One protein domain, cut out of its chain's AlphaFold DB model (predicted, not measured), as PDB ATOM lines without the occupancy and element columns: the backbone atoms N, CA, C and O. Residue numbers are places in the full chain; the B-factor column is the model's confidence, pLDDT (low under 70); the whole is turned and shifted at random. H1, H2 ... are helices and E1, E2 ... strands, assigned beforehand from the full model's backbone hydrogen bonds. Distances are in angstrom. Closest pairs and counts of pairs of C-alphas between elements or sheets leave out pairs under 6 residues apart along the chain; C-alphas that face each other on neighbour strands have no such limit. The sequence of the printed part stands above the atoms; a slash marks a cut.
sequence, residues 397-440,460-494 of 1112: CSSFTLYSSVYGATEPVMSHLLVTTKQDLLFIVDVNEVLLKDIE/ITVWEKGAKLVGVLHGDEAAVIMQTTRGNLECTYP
ATOM      1  N   CYS A 397     140.898  88.895  77.890       93.31
ATOM      2  CA  CYS A 397     139.690  88.095  78.014       93.31
ATOM      3  C   CYS A 397     138.461  88.884  77.525       93.31
ATOM      4  O   CYS A 397     138.278  90.063  77.843       93.31
ATOM      5  N   SER A 398     137.628  88.234  76.714       92.62
ATOM      6  CA  SER A 398     136.345  88.751  76.229       92.62
ATOM      7  C   SER A 398     135.160  88.112  76.955       92.62
ATOM      8  O   SER A 398     134.175  88.797  77.231       92.62
ATOM      9  N   SER A 399     135.255  86.822  77.283       93.75
ATOM     10  CA  SER A 399     134.328  86.106  78.165       93.75
ATOM     11  C   SER A 399     134.967  84.824  78.698       93.75
ATOM     12  O   SER A 399     135.875  84.272  78.069       93.75
ATOM     13  N   PHE A 400     134.488  84.336  79.842       94.38
ATOM     14  CA  PHE A 400     134.974  83.102  80.455       94.38
ATOM     15  C   PHE A 400     133.821  82.275  81.028       94.38
ATOM     16  O   PHE A 400     132.746  82.799  81.314       94.38
ATOM     17  N   THR A 401     134.052  80.976  81.180       93.50
ATOM     18  CA  THR A 401     133.151  80.039  81.861       93.50
ATOM     19  C   THR A 401     133.966  78.872  82.422       93.50
ATOM     20  O   THR A 401     135.149  78.727  82.099       93.50
ATOM     21  N   LEU A 402     133.368  78.052  83.276       91.88
ATOM     22  CA  LEU A 402     134.026  76.911  83.906       91.88
ATOM     23  C   LEU A 402     133.327  75.616  83.530       91.88
ATOM     24  O   LEU A 402     132.124  75.599  83.311       91.88
ATOM     25  N   TYR A 403     134.098  74.539  83.452       92.44
ATOM     26  CA  TYR A 403     133.627  73.216  83.082       92.44
ATOM     27  C   TYR A 403     134.029  72.181  84.136       92.44
ATOM     28  O   TYR A 403     135.190  72.106  84.543       92.44
ATOM     29  N   SER A 404     133.073  71.339  84.533       90.69
ATOM     30  CA  SER A 404     133.314  70.125  85.304       90.69
ATOM     31  C   SER A 404     133.296  68.888  84.407       90.69
ATOM     32  O   SER A 404     132.341  68.649  83.667       90.69
ATOM     33  N   SER A 405     134.349  68.080  84.520       83.75
ATOM     34  CA  SER A 405     134.447  66.747  83.913       83.75
ATOM     35  C   SER A 405     133.790  65.654  84.755       83.75
ATOM     36  O   SER A 405     133.707  64.508  84.318       83.75
ATOM     37  N   VAL A 406     133.356  65.969  85.980       78.31
ATOM     38  CA  VAL A 406     132.812  64.973  86.902       78.31
ATOM     39  C   VAL A 406     131.369  64.662  86.521       78.31
ATOM     40  O   VAL A 406     130.502  65.532  86.524       78.31
ATOM     41  N   TYR A 407     131.107  63.397  86.212       66.31
ATOM     42  CA  TYR A 407     129.771  62.907  85.896       66.31
ATOM     43  C   TYR A 407     128.966  62.605  87.171       66.31
ATOM     44  O   TYR A 407     129.456  61.904  88.057       66.31
ATOM     45  N   GLY A 408     127.722  63.094  87.244       59.78
ATOM     46  CA  GLY A 408     126.737  62.702  88.263       59.78
ATOM     47  C   GLY A 408     126.997  63.189  89.696       59.78
ATOM     48  O   GLY A 408     126.358  62.691  90.621       59.78
ATOM     49  N   ALA A 409     127.927  64.127  89.909       59.56
ATOM     50  CA  ALA A 409     128.166  64.707  91.230       59.56
ATOM     51  C   ALA A 409     127.052  65.689  91.626       59.56
ATOM     52  O   ALA A 409     126.565  66.453  90.797       59.56
ATOM     53  N   THR A 410     126.679  65.685  92.910       54.31
ATOM     54  CA  THR A 410     125.651  66.581  93.470       54.31
ATOM     55  C   THR A 410     126.092  68.043  93.511       54.31
ATOM     56  O   THR A 410     125.252  68.931  93.449       54.31
ATOM     57  N   GLU A 411     127.399  68.285  93.613       63.06
ATOM     58  CA  GLU A 411     128.018  69.605  93.487       63.06
ATOM     59  C   GLU A 411     129.201  69.456  92.518       63.06
ATOM     60  O   GLU A 411     130.154  68.726  92.822       63.06
ATOM     61  N   PRO A 412     129.130  70.036  91.305       70.44
ATOM     62  CA  PRO A 412     130.159  69.834  90.298       70.44
ATOM     63  C   PRO A 412     131.437  70.566  90.715       70.44
ATOM     64  O   PRO A 412     131.483  71.791  90.772       70.44
ATOM     65  N   VAL A 413     132.505  69.812  90.982       85.94
ATOM     66  CA  VAL A 413     133.841  70.398  91.143       85.94
ATOM     67  C   VAL A 413     134.363  70.761  89.757       85.94
ATOM     68  O   VAL A 413     134.426  69.910  88.864       85.94
ATOM     69  N   MET A 414     134.701  72.030  89.554       88.31
ATOM     70  CA  MET A 414     135.175  72.536  88.268       88.31
ATOM     71  C   MET A 414     136.603  72.058  88.020       88.31
ATOM     72  O   MET A 414     137.470  72.185  88.882       88.31
ATOM     73  N   SER A 415     136.842  71.493  86.837       88.94
ATOM     74  CA  SER A 415     138.152  70.964  86.449       88.94
ATOM     75  C   SER A 415     138.855  71.833  85.413       88.94
ATOM     76  O   SER A 415     140.080  71.857  85.376       88.94
ATOM     77  N   HIS A 416     138.105  72.565  84.584       91.31
ATOM     78  CA  HIS A 416     138.669  73.373  83.506       91.31
ATOM     79  C   HIS A 416     138.106  74.796  83.489       91.31
ATOM     80  O   HIS A 416     136.907  75.010  83.663       91.31
ATOM     81  N   LEU A 417     138.977  75.762  83.197       92.69
ATOM     82  CA  LEU A 417     138.642  77.149  82.897       92.69
ATOM     83  C   LEU A 417     138.656  77.357  81.379       92.69
ATOM     84  O   LEU A 417     139.646  77.057  80.704       92.69
ATOM     85  N   LEU A 418     137.561  77.891  80.843       94.12
ATOM     86  CA  LEU A 418     137.418  78.232  79.435       94.12
ATOM     87  C   LEU A 418     137.467  79.746  79.279       94.12
ATOM     88  O   LEU A 418     136.687  80.466  79.901       94.12
ATOM     89  N   VAL A 419     138.362  80.227  78.420       93.69
ATOM     90  CA  VAL A 419     138.575  81.660  78.200       93.69
ATOM     91  C   VAL A 419     138.524  81.955  76.716       93.69
ATOM     92  O   VAL A 419     139.264  81.362  75.936       93.69
ATOM     93  N   THR A 420     137.681  82.905  76.333       93.75
ATOM     94  CA  THR A 420     137.761  83.537  75.014       93.75
ATOM     95  C   THR A 420     138.491  84.857  75.125       93.75
ATOM     96  O   THR A 420     138.348  85.580  76.112       93.75
ATOM     97  N   THR A 421     139.281  85.172  74.110       92.25
ATOM     98  CA  THR A 421     140.053  86.413  74.046       92.25
ATOM     99  C   THR A 421     139.454  87.384  73.036       92.25
ATOM    100  O   THR A 421     138.681  87.007  72.156       92.25
ATOM    101  N   LYS A 422     139.851  88.655  73.111       89.88
ATOM    102  CA  LYS A 422     139.524  89.699  72.123       89.88
ATOM    103  C   LYS A 422     140.123  89.434  70.734       89.88
ATOM    104  O   LYS A 422     139.805  90.157  69.798       89.88
ATOM    105  N   GLN A 423     141.006  88.441  70.616       88.56
ATOM    106  CA  GLN A 423     141.574  87.956  69.356       88.56
ATOM    107  C   GLN A 423     140.809  86.745  68.799       88.56
ATOM    108  O   GLN A 423     141.303  86.086  67.889       88.56
ATOM    109  N   ASP A 424     139.630  86.439  69.350       90.88
ATOM    110  CA  ASP A 424     138.770  85.339  68.909       90.88
ATOM    111  C   ASP A 424     139.448  83.962  69.052       90.88
ATOM    112  O   ASP A 424     139.315  83.073  68.213       90.88
ATOM    113  N   LEU A 425     140.205  83.781  70.138       91.38
ATOM    114  CA  LEU A 425     140.812  82.500  70.514       91.38
ATOM    115  C   LEU A 425     140.135  81.944  71.764       91.38
ATOM    116  O   LEU A 425     139.939  82.690  72.723       91.38
ATOM    117  N   LEU A 426     139.841  80.644  71.759       92.12
ATOM    118  CA  LEU A 426     139.350  79.871  72.894       92.12
ATOM    119  C   LEU A 426     140.491  79.049  73.511       92.12
ATOM    120  O   LEU A 426     141.084  78.196  72.850       92.12
ATOM    121  N   PHE A 427     140.731  79.265  74.799       91.06
ATOM    122  CA  PHE A 427     141.651  78.503  75.633       91.06
ATOM    123  C   PHE A 427     140.877  77.593  76.580       91.06
ATOM    124  O   PHE A 427     139.843  77.985  77.120       91.06
ATOM    125  N   ILE A 428     141.402  76.385  76.790       91.19
ATOM    126  CA  ILE A 428     140.840  75.386  77.702       91.19
ATOM    127  C   ILE A 428     141.957  74.939  78.637       91.19
ATOM    128  O   ILE A 428     142.842  74.166  78.253       91.19
ATOM    129  N   VAL A 429     141.930  75.453  79.860       88.12
ATOM    130  CA  VAL A 429     143.020  75.325  80.830       88.12
ATOM    131  C   VAL A 429     142.561  74.444  81.985       88.12
ATOM    132  O   VAL A 429     141.458  74.636  82.487       88.12
ATOM    133  N   ASP A 430     143.379  73.474  82.390       86.50
ATOM    134  CA  ASP A 430     143.121  72.693  83.606       86.50
ATOM    135  C   ASP A 430     143.335  73.604  84.823       86.50
ATOM    136  O   ASP A 430     144.365  74.276  84.928       86.50
ATOM    137  N   VAL A 431     142.364  73.663  85.733       85.44
ATOM    138  CA  VAL A 431     142.452  74.516  86.927       85.44
ATOM    139  C   VAL A 431     143.634  74.106  87.811       85.44
ATOM    140  O   VAL A 431     144.305  74.974  88.365       85.44
ATOM    141  N   ASN A 432     143.976  72.816  87.873       79.94
ATOM    142  CA  ASN A 432     145.129  72.339  88.638       79.94
ATOM    143  C   ASN A 432     146.449  72.855  88.055       79.94
ATOM    144  O   ASN A 432     147.364  73.184  88.806       79.94
ATOM    145  N   GLU A 433     146.557  72.989  86.728       77.31
ATOM    146  CA  GLU A 433     147.731  73.621  86.114       77.31
ATOM    147  C   GLU A 433     147.840  75.101  86.488       77.31
ATOM    148  O   GLU A 433     148.951  75.608  86.657       77.31
ATOM    149  N   VAL A 434     146.704  75.799  86.609       75.69
ATOM    150  CA  VAL A 434     146.684  77.196  87.060       75.69
ATOM    151  C   VAL A 434     147.182  77.281  88.500       75.69
ATOM    152  O   VAL A 434     148.015  78.135  88.787       75.69
ATOM    153  N   LEU A 435     146.741  76.381  89.380       74.62
ATOM    154  CA  LEU A 435     147.164  76.342  90.784       74.62
ATOM    155  C   LEU A 435     148.651  75.977  90.952       74.62
ATOM    156  O   LEU A 435     149.340  76.610  91.742       74.62
ATOM    157  N   LEU A 436     149.165  75.011  90.179       66.19
ATOM    158  CA  LEU A 436     150.544  74.508  90.294       66.19
ATOM    159  C   LEU A 436     151.609  75.419  89.660       66.19
ATOM    160  O   LEU A 436     152.770  75.383  90.069       66.19
ATOM    161  N   LYS A 437     151.263  76.201  88.629       60.53
ATOM    162  CA  LYS A 437     152.215  77.110  87.969       60.53
ATOM    163  C   LYS A 437     152.410  78.365  88.822       60.53
ATOM    164  O   LYS A 437     151.632  79.311  88.699       60.53
ATOM    165  N   ASP A 438     153.465  78.395  89.628       46.94
ATOM    166  CA  ASP A 438     153.945  79.612  90.284       46.94
ATOM    167  C   ASP A 438     154.525  80.598  89.244       46.94
ATOM    168  O   ASP A 438     155.526  80.320  88.590       46.94
ATOM    169  N   ILE A 439     153.899  81.781  89.160       47.16
ATOM    170  CA  ILE A 439     154.457  83.063  88.682       47.16
ATOM    171  C   ILE A 439     154.559  83.283  87.138       47.16
ATOM    172  O   ILE A 439     155.123  82.513  86.370       47.16
ATOM    173  N   GLU A 440     153.998  84.427  86.709       49.94
ATOM    174  CA  GLU A 440     154.183  85.194  85.450       49.94
ATOM    175  C   GLU A 440     153.607  84.744  84.094       49.94
ATOM    176  O   GLU A 440     153.344  85.624  83.268       49.94
ATOM    177  N   ILE A 460     141.982  77.102  70.371       87.50
ATOM    178  CA  ILE A 460     141.044  76.904  69.266       87.50
ATOM    179  C   ILE A 460     140.709  78.277  68.690       87.50
ATOM    180  O   ILE A 460     140.276  79.168  69.416       87.50
ATOM    181  N   THR A 461     140.896  78.465  67.385       88.44
ATOM    182  CA  THR A 461     140.434  79.681  66.706       88.44
ATOM    183  C   THR A 461     138.913  79.658  66.608       88.44
ATOM    184  O   THR A 461     138.338  78.723  66.048       88.44
ATOM    185  N   VAL A 462     138.264  80.681  67.153       87.19
ATOM    186  CA  VAL A 462     136.817  80.867  67.051       87.19
ATOM    187  C   VAL A 462     136.494  81.330  65.627       87.19
ATOM    188  O   VAL A 462     137.160  82.204  65.077       87.19
ATOM    189  N   TRP A 463     135.509  80.696  64.991       84.25
ATOM    190  CA  TRP A 463     135.227  80.886  63.561       84.25
ATOM    191  C   TRP A 463     134.580  82.243  63.253       84.25
ATOM    192  O   TRP A 463     134.802  82.796  62.175       84.25
ATOM    193  N   GLU A 464     133.785  82.783  64.183       88.38
ATOM    194  CA  GLU A 464     133.143  84.090  64.055       88.38
ATOM    195  C   GLU A 464     133.763  85.103  65.021       88.38
ATOM    196  O   GLU A 464     133.827  84.882  66.232       88.38
ATOM    197  N   LYS A 465     134.170  86.253  64.475       88.56
ATOM    198  CA  LYS A 465     134.752  87.342  65.257       88.56
ATOM    199  C   LYS A 465     133.757  87.898  66.269       88.56
ATOM    200  O   LYS A 465     132.635  88.241  65.905       88.56
ATOM    201  N   GLY A 466     134.191  88.056  67.515       87.06
ATOM    202  CA  GLY A 466     133.395  88.608  68.606       87.06
ATOM    203  C   GLY A 466     132.376  87.643  69.212       87.06
ATOM    204  O   GLY A 466     131.545  88.091  70.004       87.06
ATOM    205  N   ALA A 467     132.411  86.351  68.863       91.56
ATOM    206  CA  ALA A 467     131.587  85.351  69.533       91.56
ATOM    207  C   ALA A 467     132.009  85.194  71.006       91.56
ATOM    208  O   ALA A 467     133.192  85.260  71.348       91.56
ATOM    209  N   LYS A 468     131.024  85.009  71.888       91.44
ATOM    210  CA  LYS A 468     131.222  84.937  73.342       91.44
ATOM    211  C   LYS A 468     130.798  83.584  73.892       91.44
ATOM    212  O   LYS A 468     129.843  82.988  73.401       91.44
ATOM    213  N   LEU A 469     131.476  83.135  74.942       93.50
ATOM    214  CA  LEU A 469     131.069  81.983  75.739       93.50
ATOM    215  C   LEU A 469     129.788  82.324  76.494       93.50
ATOM    216  O   LEU A 469     129.733  83.330  77.200       93.50
ATOM    217  N   VAL A 470     128.773  81.475  76.344       91.62
ATOM    218  CA  VAL A 470     127.503  81.624  77.064       91.62
ATOM    219  C   VAL A 470     127.217  80.462  78.003       91.62
ATOM    220  O   VAL A 470     126.559  80.680  79.004       91.62
ATOM    221  N   GLY A 471     127.727  79.258  77.747       91.06
ATOM    222  CA  GLY A 471     127.515  78.121  78.643       91.06
ATOM    223  C   GLY A 471     128.309  76.886  78.236       91.06
ATOM    224  O   GLY A 471     128.972  76.876  77.196       91.06
ATOM    225  N   VAL A 472     128.238  75.841  79.057       93.00
ATOM    226  CA  VAL A 472     128.898  74.553  78.806       93.00
ATOM    227  C   VAL A 472     128.023  73.383  79.238       93.00
ATOM    228  O   VAL A 472     127.339  73.435  80.256       93.00
ATOM    229  N   LEU A 473     128.081  72.285  78.495       91.56
ATOM    230  CA  LEU A 473     127.468  71.026  78.905       91.56
ATOM    231  C   LEU A 473     128.525  70.192  79.630       91.56
ATOM    232  O   LEU A 473     129.485  69.733  79.011       91.56
ATOM    233  N   HIS A 474     128.363  70.057  80.946       89.94
ATOM    234  CA  HIS A 474     129.281  69.357  81.844       89.94
ATOM    235  C   HIS A 474     129.320  67.833  81.620       89.94
ATOM    236  O   HIS A 474     128.462  67.257  80.952       89.94
ATOM    237  N   GLY A 475     130.321  67.167  82.205       88.50
ATOM    238  CA  GLY A 475     130.431  65.706  82.215       88.50
ATOM    239  C   GLY A 475     130.616  65.102  80.820       88.50
ATOM    240  O   GLY A 475     131.407  65.597  80.014       88.50
ATOM    241  N   ASP A 476     129.890  64.021  80.535       89.12
ATOM    242  CA  ASP A 476     130.060  63.212  79.321       89.12
ATOM    243  C   ASP A 476     129.666  63.949  78.021       89.12
ATOM    244  O   ASP A 476     130.141  63.581  76.948       89.12
ATOM    245  N   GLU A 477     128.859  65.015  78.094       89.31
ATOM    246  CA  GLU A 477     128.498  65.809  76.910       89.31
ATOM    247  C   GLU A 477     129.651  66.700  76.422       89.31
ATOM    248  O   GLU A 477     129.786  66.915  75.220       89.31
ATOM    249  N   ALA A 478     130.525  67.167  77.323       92.56
ATOM    250  CA  ALA A 478     131.788  67.846  76.997       92.56
ATOM    251  C   ALA A 478     131.674  68.978  75.951       92.56
ATOM    252  O   ALA A 478     132.544  69.133  75.082       92.56
ATOM    253  N   ALA A 479     130.594  69.759  76.016       92.88
ATOM    254  CA  ALA A 479     130.238  70.717  74.975       92.88
ATOM    255  C   ALA A 479     130.377  72.168  75.444       92.88
ATOM    256  O   ALA A 479     130.188  72.490  76.617       92.88
ATOM    257  N   VAL A 480     130.679  73.062  74.507       94.31
ATOM    258  CA  VAL A 480     130.855  74.497  74.737       94.31
ATOM    259  C   VAL A 480     129.901  75.261  73.845       94.31
ATOM    260  O   VAL A 480     129.926  75.100  72.623       94.31
ATOM    261  N   ILE A 481     129.091  76.115  74.460       94.12
ATOM    262  CA  ILE A 481     128.062  76.898  73.790       94.12
ATOM    263  C   ILE A 481     128.551  78.336  73.667       94.12
ATOM    264  O   ILE A 481     128.883  78.998  74.656       94.12
ATOM    265  N   MET A 482     128.583  78.819  72.431       92.81
ATOM    266  CA  MET A 482     128.971  80.178  72.090       92.81
ATOM    267  C   MET A 482     127.811  80.909  71.431       92.81
ATOM    268  O   MET A 482     127.045  80.327  70.663       92.81
ATOM    269  N   GLN A 483     127.703  82.203  71.708       91.00
ATOM    270  CA  GLN A 483     126.794  83.093  71.005       91.00
ATOM    271  C   GLN A 483     127.580  83.971  70.037       91.00
ATOM    272  O   GLN A 483     128.493  84.704  70.422       91.00
ATOM    273  N   THR A 484     127.193  83.895  68.770       89.44
ATOM    274  CA  THR A 484     127.715  84.725  67.680       89.44
ATOM    275  C   THR A 484     127.231  86.172  67.791       89.44
ATOM    276  O   THR A 484     126.224  86.464  68.441       89.44
ATOM    277  N   THR A 485     127.894  87.108  67.107       84.56
ATOM    278  CA  THR A 485     127.506  88.535  67.134       84.56
ATOM    279  C   THR A 485     126.115  88.779  66.550       84.56
ATOM    280  O   THR A 485     125.411  89.713  66.951       84.56
ATOM    281  N   ARG A 486     125.710  87.901  65.627       82.25
ATOM    282  CA  ARG A 486     124.387  87.889  64.997       82.25
ATOM    283  C   ARG A 486     123.284  87.473  65.967       82.25
ATOM    284  O   ARG A 486     122.162  87.931  65.791       82.25
ATOM    285  N   GLY A 487     123.629  86.696  66.997       82.00
ATOM    286  CA  GLY A 487     122.722  86.199  68.032       82.00
ATOM    287  C   GLY A 487     122.405  84.703  67.933       82.00
ATOM    288  O   GLY A 487     121.674  84.200  68.788       82.00
ATOM    289  N   ASN A 488     122.969  83.985  66.954       86.44
ATOM    290  CA  ASN A 488     122.858  82.527  66.857       86.44
ATOM    291  C   ASN A 488     123.684  81.851  67.955       86.44
ATOM    292  O   ASN A 488     124.782  82.317  68.276       86.44
ATOM    293  N   LEU A 489     123.169  80.736  68.470       90.19
ATOM    294  CA  LEU A 489     123.887  79.846  69.373       90.19
ATOM    295  C   LEU A 489     124.557  78.735  68.571       90.19
ATOM    296  O   LEU A 489     123.928  78.120  67.712       90.19
ATOM    297  N   GLU A 490     125.815  78.463  68.882       90.62
ATOM    298  CA  GLU A 490     126.567  77.359  68.306       90.62
ATOM    299  C   GLU A 490     127.174  76.515  69.420       90.62
ATOM    300  O   GLU A 490     127.753  77.033  70.376       90.62
ATOM    301  N   CYS A 491     127.031  75.199  69.289       92.62
ATOM    302  CA  CYS A 491     127.589  74.233  70.218       92.62
ATOM    303  C   CYS A 491     128.772  73.529  69.563       92.62
ATOM    304  O   CYS A 491     128.675  72.994  68.457       92.62
ATOM    305  N   THR A 492     129.900  73.538  70.260       92.69
ATOM    306  CA  THR A 492     131.145  72.922  69.815       92.69
ATOM    307  C   THR A 492     131.602  71.883  70.822       92.69
ATOM    308  O   THR A 492     131.348  72.013  72.015       92.69
ATOM    309  N   TYR A 493     132.315  70.864  70.347       93.81
ATOM    310  CA  TYR A 493     132.866  69.797  71.184       93.81
ATOM    311  C   TYR A 493     134.395  69.838  71.110       93.81
ATOM    312  O   TYR A 493     134.992  69.159  70.264       93.81
ATOM    313  N   PRO A 494     135.062  70.673  71.929       92.62
ATOM    314  CA  PRO A 494     136.512  70.738  71.943       92.62
ATOM    315  C   PRO A 494     137.135  69.378  72.237       92.62
ATOM    316  O   PRO A 494     136.828  68.734  73.239       92.62
TER     317      PRO A 494
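This is residues 397 to 440 and 460 to 494 of the 1112 residues of the protein "Elongator complex protein 1" of Zea mays (UniProt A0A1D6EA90). Two small antiparallel sheets of three strands each stand partly face to face as a small sandwich, E1 and E2 on the side of E4, with E3 away from the second sheet. The short helix H1 runs on from the end of E3 and only grazes the first sheet, and residues 435 to 440 stick out from the body. The printed part has 79 residues with the named elements E1, E2, E3, H1, E4, E5 and E6 in that order, mostly strand; the sheet orders are E1 - E2 - E3 and E4 - E5 - E6. It is compact, with a radius of gyration of the C-alphas of 13.2 A, and flat, spanning 35 by 35 by 16 A.

Begin with E1, residues 397 to 403, E2, residues 416 to 421, and E3, residues 425 to 430: they make a meander, each strand the antiparallel neighbour of the one before. Look for N 401 and O 418 at 3.0 A between E1 and E2, and for N 419 and O 427 at 3.0 A between E2 and E3. This sheet is twisted, its C-alphas up to 4.0 A off the best plane. H1, residues 431 to 436, only grazes it with residues 431 to 434; its closest C-alphas to E2 are those of Val 431 and His 416, 5.2 A apart. In H1 every O i to N i+4 pair is within hydrogen-bond range. After the cut, E4, residues 468 to 473, E5, residues 479 to 483, and E6, residues 489 to 492, make a second meander, with N 481 and O 471 at 2.8 A and N 482 and O 490 at 2.8 A. The two sheets form a sandwich, their facing parts 9.7 A centre to centre and their strands at 25 degrees. The closest C-alphas of E1 and E4 are those of Ser 399 and Leu 469, 5.8 A apart. E3 is apart from E4, E5 and E6.

Find C-alpha 397 at (139.690, 88.095, 78.014); from there E1 runs 16.8 A to C-alpha 403. E2 covers 16.2 A, E3 16.5 A and H1 8.8 A. E4 starts at C-alpha 468, (131.222, 84.937, 73.342), and covers 15.4 A; E5 covers 13.4 A. E6 covers 10.0 A and ends at C-alpha 492, (131.145, 72.922, 69.815).

The two C-alphas farthest apart, those of Asp 438 and Arg 486, are 39.8 A apart. Residues 441 to 459 are not printed, and C-alphas 440 and 460 stand 22.4 A apart across the cut. The link from E1 to E2, residues 404 to 415, is long. Expect low confidence, pLDDT under 70, at residues 407 to 411 and 436 to 440.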